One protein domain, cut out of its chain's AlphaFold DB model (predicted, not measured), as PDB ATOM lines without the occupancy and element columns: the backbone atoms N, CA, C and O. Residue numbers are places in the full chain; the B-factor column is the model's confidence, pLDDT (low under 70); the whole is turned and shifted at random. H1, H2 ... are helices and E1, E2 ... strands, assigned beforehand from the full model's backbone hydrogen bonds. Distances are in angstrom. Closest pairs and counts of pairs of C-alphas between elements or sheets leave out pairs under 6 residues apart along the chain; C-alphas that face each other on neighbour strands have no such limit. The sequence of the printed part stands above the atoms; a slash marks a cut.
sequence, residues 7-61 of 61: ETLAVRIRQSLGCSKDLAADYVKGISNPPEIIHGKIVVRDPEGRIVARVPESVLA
ATOM      1  N   GLU A   7      87.784 140.056 119.091       83.31
ATOM      2  CA  GLU A   7      88.174 138.967 118.197       83.31
ATOM      3  C   GLU A   7      88.738 139.476 116.864       83.31
ATOM      4  O   GLU A   7      89.807 139.033 116.440       83.31
ATOM      5  N   THR A   8      88.078 140.448 116.229       86.06
ATOM      6  CA  THR A   8      88.549 141.070 114.981       86.06
ATOM      7  C   THR A   8      89.884 141.776 115.199       86.06
ATOM      8  O   THR A   8      90.815 141.619 114.403       86.06
ATOM      9  N   LEU A   9      90.020 142.498 116.313       85.75
ATOM     10  CA  LEU A   9      91.261 143.174 116.677       85.75
ATOM     11  C   LEU A   9      92.395 142.169 116.932       85.75
ATOM     12  O   LEU A   9      93.493 142.337 116.399       85.75
ATOM     13  N   ALA A  10      92.125 141.079 117.657       88.69
ATOM     14  CA  ALA A  10      93.100 140.016 117.892       88.69
ATOM     15  C   ALA A  10      93.562 139.359 116.579       88.69
ATOM     16  O   ALA A  10      94.754 139.101 116.402       88.69
ATOM     17  N   VAL A  11      92.654 139.123 115.625       90.25
ATOM     18  CA  VAL A  11      93.007 138.576 114.302       90.25
ATOM     19  C   VAL A  11      93.941 139.520 113.547       90.25
ATOM     20  O   VAL A  11      94.959 139.071 113.015       90.25
ATOM     21  N   ARG A  12      93.653 140.824 113.534       88.94
ATOM     22  CA  ARG A  12      94.482 141.824 112.843       88.94
ATOM     23  C   ARG A  12      95.848 142.002 113.501       88.94
ATOM     24  O   ARG A  12      96.862 142.033 112.808       88.94
ATOM     25  N   ILE A  13      95.896 142.042 114.834       88.94
ATOM     26  CA  ILE A  13      97.141 142.059 115.618       88.94
ATOM     27  C   ILE A  13      97.991 140.835 115.280       88.94
ATOM     28  O   ILE A  13      99.177 140.970 114.981       88.94
ATOM     29  N   ARG A  14      97.378 139.648 115.251       90.44
ATOM     30  CA  ARG A  14      98.045 138.402 114.872       90.44
ATOM     31  C   ARG A  14      98.600 138.445 113.453       90.44
ATOM     32  O   ARG A  14      99.742 138.052 113.248       90.44
ATOM     33  N   GLN A  15      97.815 138.907 112.483       88.38
ATOM     34  CA  GLN A  15      98.260 139.030 111.091       88.38
ATOM     35  C   GLN A  15      99.405 140.037 110.942       88.38
ATOM     36  O   GLN A  15     100.324 139.807 110.163       88.38
ATOM     37  N   SER A  16      99.369 141.127 111.708       87.75
ATOM     38  CA  SER A  16     100.362 142.193 111.627       87.75
ATOM     39  C   SER A  16     101.681 141.854 112.329       87.75
ATOM     40  O   SER A  16     102.746 142.189 111.815       87.75
ATOM     41  N   LEU A  17     101.625 141.191 113.487       84.94
ATOM     42  CA  LEU A  17     102.803 140.853 114.294       84.94
ATOM     43  C   LEU A  17     103.305 139.419 114.096       84.94
ATOM     44  O   LEU A  17     104.387 139.088 114.574       84.94
ATOM     45  N   GLY A  18     102.523 138.549 113.453       86.56
ATOM     46  CA  GLY A  18     102.848 137.129 113.314       86.56
ATOM     47  C   GLY A  18     102.841 136.358 114.639       86.56
ATOM     48  O   GLY A  18     103.510 135.333 114.753       86.56
ATOM     49  N   CYS A  19     102.126 136.845 115.659       86.44
ATOM     50  CA  CYS A  19     102.111 136.235 116.987       86.44
ATOM     51  C   CYS A  19     101.079 135.103 117.143       86.44
ATOM     52  O   CYS A  19     100.208 134.871 116.301       86.44
ATOM     53  N   SER A  20     101.173 134.368 118.252       89.44
ATOM     54  CA  SER A  20     100.183 133.354 118.627       89.44
ATOM     55  C   SER A  20      98.826 133.982 118.960       89.44
ATOM     56  O   SER A  20      98.748 135.135 119.380       89.44
ATOM     57  N   LYS A  21      97.748 133.198 118.817       88.19
ATOM     58  CA  LYS A  21      96.375 133.631 119.131       88.19
ATOM     59  C   LYS A  21      96.255 134.138 120.573       88.19
ATOM     60  O   LYS A  21      95.670 135.194 120.788       88.19
ATOM     61  N   ASP A  22      96.841 133.418 121.527       89.31
ATOM     62  CA  ASP A  22      96.811 133.778 122.948       89.31
ATOM     63  C   ASP A  22      97.510 135.113 123.212       89.31
ATOM     64  O   ASP A  22      96.973 135.959 123.921       89.31
ATOM     65  N   LEU A  23      98.657 135.348 122.566       87.69
ATOM     66  CA  LEU A  23      99.398 136.603 122.703       87.69
ATOM     67  C   LEU A  23      98.634 137.783 122.087       87.69
ATOM     68  O   LEU A  23      98.603 138.866 122.657       87.69
ATOM     69  N   ALA A  24      97.985 137.575 120.939       89.94
ATOM     70  CA  ALA A  24      97.147 138.602 120.332       89.94
ATOM     71  C   ALA A  24      95.943 138.958 121.219       89.94
ATOM     72  O   ALA A  24      95.625 140.135 121.367       89.94
ATOM     73  N   ALA A  25      95.302 137.961 121.838       89.62
ATOM     74  CA  ALA A  25      94.207 138.184 122.779       89.62
ATOM     75  C   ALA A  25      94.672 138.925 124.045       89.62
ATOM     76  O   ALA A  25      93.953 139.786 124.549       89.62
ATOM     77  N   ASP A  26      95.876 138.623 124.536       89.12
ATOM     78  CA  ASP A  26      96.485 139.341 125.657       89.12
ATOM     79  C   ASP A  26      96.751 140.812 125.308       89.12
ATOM     80  O   ASP A  26      96.379 141.717 126.054       89.12
ATOM     81  N   TYR A  27      97.260 141.074 124.102       88.56
ATOM     82  CA  TYR A  27      97.460 142.439 123.624       88.56
ATOM     83  C   TYR A  27      96.161 143.229 123.508       88.56
ATOM     84  O   TYR A  27      96.146 144.397 123.876       88.56
ATOM     85  N   VAL A  28      95.062 142.614 123.068       88.62
ATOM     86  CA  VAL A  28      93.754 143.289 123.047       88.62
ATOM     87  C   VAL A  28      93.331 143.735 124.446       88.62
ATOM     88  O   VAL A  28      92.829 144.843 124.596       88.62
ATOM     89  N   LYS A  29      93.581 142.923 125.482       87.94
ATOM     90  CA  LYS A  29      93.280 143.298 126.875       87.94
ATOM     91  C   LYS A  29      94.144 144.454 127.375       87.94
ATOM     92  O   LYS A  29      93.684 145.235 128.200       87.94
ATOM     93  N   GLY A  30      95.381 144.547 126.890       87.00
ATOM     94  CA  GLY A  30      96.303 145.630 127.229       87.00
ATOM     95  C   GLY A  30      96.098 146.917 126.425       87.00
ATOM     96  O   GLY A  30      96.724 147.933 126.731       87.00
ATOM     97  N   ILE A  31      95.250 146.906 125.392       87.44
ATOM     98  CA  ILE A  31      94.891 148.108 124.634       87.44
ATOM     99  C   ILE A  31      93.816 148.872 125.410       87.44
ATOM    100  O   ILE A  31      92.742 148.351 125.703       87.44
ATOM    101  N   SER A  32      94.100 150.133 125.734       79.56
ATOM    102  CA  SER A  32      93.113 151.026 126.347       79.56
ATOM    103  C   SER A  32      91.903 151.240 125.426       79.56
ATOM    104  O   SER A  32      92.026 151.180 124.206       79.56
ATOM    105  N   ASN A  33      90.727 151.514 125.998       76.69
ATOM    106  CA  ASN A  33      89.549 151.945 125.241       76.69
ATOM    107  C   ASN A  33      89.152 153.365 125.691       76.69
ATOM    108  O   ASN A  33      88.614 153.506 126.792       76.69
ATOM    109  N   PRO A  34      89.427 154.415 124.892       79.44
ATOM    110  CA  PRO A  34      89.934 154.386 123.512       79.44
ATOM    111  C   PRO A  34      91.432 154.014 123.395       79.44
ATOM    112  O   PRO A  34      92.188 154.245 124.343       79.44
ATOM    113  N   PRO A  35      91.874 153.455 122.248       84.06
ATOM    114  CA  PRO A  35      93.261 153.037 122.031       84.06
ATOM    115  C   PRO A  35      94.225 154.222 122.053       84.06
ATOM    116  O   PRO A  35      94.010 155.237 121.392       84.06
ATOM    117  N   GLU A  36      95.327 154.071 122.787       88.19
ATOM    118  CA  GLU A  36      96.380 155.082 122.870       88.19
ATOM    119  C   GLU A  36      97.363 154.905 121.709       88.19
ATOM    120  O   GLU A  36      98.094 153.916 121.655       88.19
ATOM    121  N   ILE A  37      97.386 155.857 120.772       88.56
ATOM    122  CA  ILE A  37      98.261 155.828 119.594       88.56
ATOM    123  C   ILE A  37      99.418 156.807 119.800       88.56
ATOM    124  O   ILE A  37      99.217 158.013 119.919       88.56
ATOM    125  N   ILE A  38     100.647 156.293 119.794       88.44
ATOM    126  CA  ILE A  38     101.877 157.082 119.887       88.44
ATOM    127  C   ILE A  38     102.738 156.781 118.656       88.44
ATOM    128  O   ILE A  38     103.123 155.636 118.420       88.44
ATOM    129  N   HIS A  39     103.058 157.812 117.863       86.12
ATOM    130  CA  HIS A  39     103.829 157.687 116.613       86.12
ATOM    131  C   HIS A  39     103.259 156.643 115.627       86.12
ATOM    132  O   HIS A  39     104.005 155.851 115.049       86.12
ATOM    133  N   GLY A  40     101.934 156.605 115.476       86.00
ATOM    134  CA  GLY A  40     101.227 155.672 114.591       86.00
ATOM    135  C   GLY A  40     101.235 154.207 115.037       86.00
ATOM    136  O   GLY A  40     100.981 153.288 114.255       86.00
ATOM    137  N   LYS A  41     101.554 153.961 116.312       89.56
ATOM    138  CA  LYS A  41     101.474 152.643 116.942       89.56
ATOM    139  C   LYS A  41     100.585 152.713 118.171       89.56
ATOM    140  O   LYS A  41     100.766 153.587 119.013       89.56
ATOM    141  N   ILE A  42      99.664 151.771 118.292       90.62
ATOM    142  CA  ILE A  42      98.865 151.567 119.493       90.62
ATOM    143  C   ILE A  42      99.762 150.975 120.571       90.62
ATOM    144  O   ILE A  42     100.516 150.020 120.342       90.62
ATOM    145  N   VAL A  43      99.668 151.554 121.752       91.62
ATOM    146  CA  VAL A  43     100.391 151.124 122.933       91.62
ATOM    147  C   VAL A  43      99.586 150.042 123.639       91.62
ATOM    148  O   VAL A  43      98.424 150.242 123.984       91.62
ATOM    149  N   VAL A  44     100.225 148.898 123.867       90.44
ATOM    150  CA  VAL A  44      99.697 147.825 124.707       90.44
ATOM    151  C   VAL A  44     100.360 147.942 126.068       90.44
ATOM    152  O   VAL A  44     101.595 147.928 126.157       90.44
ATOM    153  N   ARG A  45      99.552 148.060 127.120       90.81
ATOM    154  CA  ARG A  45     100.020 148.159 128.500       90.81
ATOM    155  C   ARG A  45      99.657 146.910 129.290       90.81
ATOM    156  O   ARG A  45      98.603 146.321 129.085       90.81
ATOM    157  N   ASP A  46     100.544 146.521 130.189       87.56
ATOM    158  CA  ASP A  46     100.249 145.518 131.207       87.56
ATOM    159  C   ASP A  46      99.356 146.120 132.319       87.56
ATOM    160  O   ASP A  46      99.219 147.348 132.391       87.56
ATOM    161  N   PRO A  47      98.751 145.301 133.199       82.19
ATOM    162  CA  PRO A  47      98.000 145.779 134.364       82.19
ATOM    163  C   PRO A  47      98.771 146.740 135.292       82.19
ATOM    164  O   PRO A  47      98.144 147.573 135.941       82.19
ATOM    165  N   GLU A  48     100.104 146.694 135.342       86.88
ATOM    166  CA  GLU A  48     100.944 147.664 136.064       86.88
ATOM    167  C   GLU A  48     101.176 148.976 135.281       86.88
ATOM    168  O   GLU A  48     101.895 149.869 135.733       86.88
ATOM    169  N   GLY A  49     100.564 149.128 134.103       84.38
ATOM    170  CA  GLY A  49     100.607 150.332 133.273       84.38
ATOM    171  C   GLY A  49     101.858 150.459 132.399       84.38
ATOM    172  O   GLY A  49     102.038 151.495 131.742       84.38
ATOM    173  N   ARG A  50     102.718 149.430 132.363       88.12
ATOM    174  CA  ARG A  50     103.966 149.429 131.588       88.12
ATOM    175  C   ARG A  50     103.703 149.023 130.146       88.12
ATOM    176  O   ARG A  50     102.898 148.142 129.878       88.12
ATOM    177  N   ILE A  51     104.411 149.647 129.207       89.88
ATOM    178  CA  ILE A  51     104.293 149.321 127.781       89.88
ATOM    179  C   ILE A  51     104.948 147.962 127.523       89.88
ATOM    180  O   ILE A  51     106.168 147.846 127.629       89.88
ATOM    181  N   VAL A  52     104.152 146.964 127.147       88.75
ATOM    182  CA  VAL A  52     104.626 145.599 126.845       88.75
ATOM    183  C   VAL A  52     104.750 145.341 125.352       88.75
ATOM    184  O   VAL A  52     105.615 144.579 124.927       88.75
ATOM    185  N   ALA A  53     103.931 146.007 124.541       87.38
ATOM    186  CA  ALA A  53     103.987 145.887 123.094       87.38
ATOM    187  C   ALA A  53     103.527 147.173 122.402       87.38
ATOM    188  O   ALA A  53     102.876 148.044 122.983       87.38
ATOM    189  N   ARG A  54     103.896 147.290 121.128       89.62
ATOM    190  CA  ARG A  54     103.421 148.341 120.229       89.62
ATOM    191  C   ARG A  54     102.895 147.678 118.970       89.62
ATOM    192  O   ARG A  54     103.672 147.051 118.253       89.62
ATOM    193  N   VAL A  55     101.605 147.826 118.708       88.25
ATOM    194  CA  VAL A  55     100.966 147.308 117.494       88.25
ATOM    195  C   VAL A  55     100.727 148.468 116.526       88.25
ATOM    196  O   VAL A  55     100.516 149.588 116.979       88.25
ATOM    197  N   PRO A  56     100.821 148.285 115.205       88.62
ATOM    198  CA  PRO A  56     100.588 149.389 114.276       88.62
ATOM    199  C   PRO A  56      99.118 149.815 114.302       88.62
ATOM    200  O   PRO A  56      98.240 148.966 114.429       88.62
ATOM    201  N   GLU A  57      98.831 151.111 114.149       87.94
ATOM    202  CA  GLU A  57      97.443 151.610 114.142       87.94
ATOM    203  C   GLU A  57      96.589 151.023 113.008       87.94
ATOM    204  O   GLU A  57      95.368 150.986 113.112       87.94
ATOM    205  N   SER A  58      97.229 150.473 111.969       85.06
ATOM    206  CA  SER A  58      96.574 149.781 110.857       85.06
ATOM    207  C   SER A  58      95.705 148.597 111.291       85.06
ATOM    208  O   SER A  58      94.878 148.143 110.510       85.06
ATOM    209  N   VAL A  59      95.862 148.080 112.516       83.69
ATOM    210  CA  VAL A  59      94.963 147.044 113.058       83.69
ATOM    211  C   VAL A  59      93.581 147.594 113.445       83.69
ATOM    212  O   VAL A  59      92.642 146.816 113.603       83.69
ATOM    213  N   LEU A  60      93.431 148.917 113.578       78.88
ATOM    214  CA  LEU A  60      92.144 149.585 113.817       78.88
ATOM    215  C   LEU A  60      91.384 149.899 112.520       78.88
ATOM    216  O   LEU A  60      90.199 150.209 112.600       78.88
ATOM    217  N   ALA A  61      92.045 149.820 111.359       70.88
ATOM    218  CA  ALA A  61      91.481 150.148 110.045       70.88
ATOM    219  C   ALA A  61      90.523 149.077 109.515       70.88
ATOM    220  O   ALA A  61      90.802 147.878 109.720       70.88
TER     221      ALA A  61
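What this domain is: This is residues 7 to 61 of the 61 residues of an uncharacterized protein of Verrucomicrobia bacterium 12-59-8 (UniProt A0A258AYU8). A two-stranded hairpin, E1 and E2, has two helices, H1 and H2, packed beside it and set crosswise to each other, while a short last helix, H3, follows E2 and packs on H1. In the link from H2 to E1, residues 37 to 38 form a short antiparallel pairing with residues 41 to 42 of E1. The 55 printed residues include three named helices and two named strands, in the order H1, H2, E1, E2, H3; the sheet, E1 - E2, is antiparallel and the class is mixed, helices and strands. The whole is compact, with a radius of gyration of the C-alphas of 9.9 A and spans of 24 by 21 by 16 A.

How they stand to each other: E1, residues 41 to 45, and E2, residues 51 to 56, form an antiparallel hairpin at 153 degrees, with N 42 and O 55 at 2.7 A and N 55 and O 42 at 2.9 A, within hydrogen-bond range. The closest C-alphas of E2 and H1, residues 7 to 17, are those of Val 55 and Ile 13, 6.8 A apart. H2, residues 21 to 30, comes closest to E1 at the C-alphas of Gly 30 and Arg 45, 4.7 A apart. H1 and H2 touch, closest at the C-alphas of Ala 10 and Ala 24, 4.9 A, and are only just about perpendicular, at 72 degrees. H3, residues 57 to 60, touches H1, closest at the C-alphas of Val 59 and Arg 12, 5.2 A. H1 and E1 are apart, as are H2 and H3. In H1 and H2 every O i to N i+4 pair is within hydrogen-bond range; H3 is too short for such a pair.

Where its parts are: E1 measures 12.5 A and E2 14.0 A from first to last C-alpha. H1, 15.3 A long, begins at C-alpha 7 (88.174, 138.967, 118.197); H2 measures 14.5 A. H3, 5.7 A, ends at C-alpha 60 (92.144, 149.585, 113.817).

The domain as a whole: The C-alphas farthest apart, those of Glu 48 and Ala 61, are 27.8 A apart. The printed part has no cut and no long link. Mean pLDDT of the printed part is 86.9, and no printed residue is under 70.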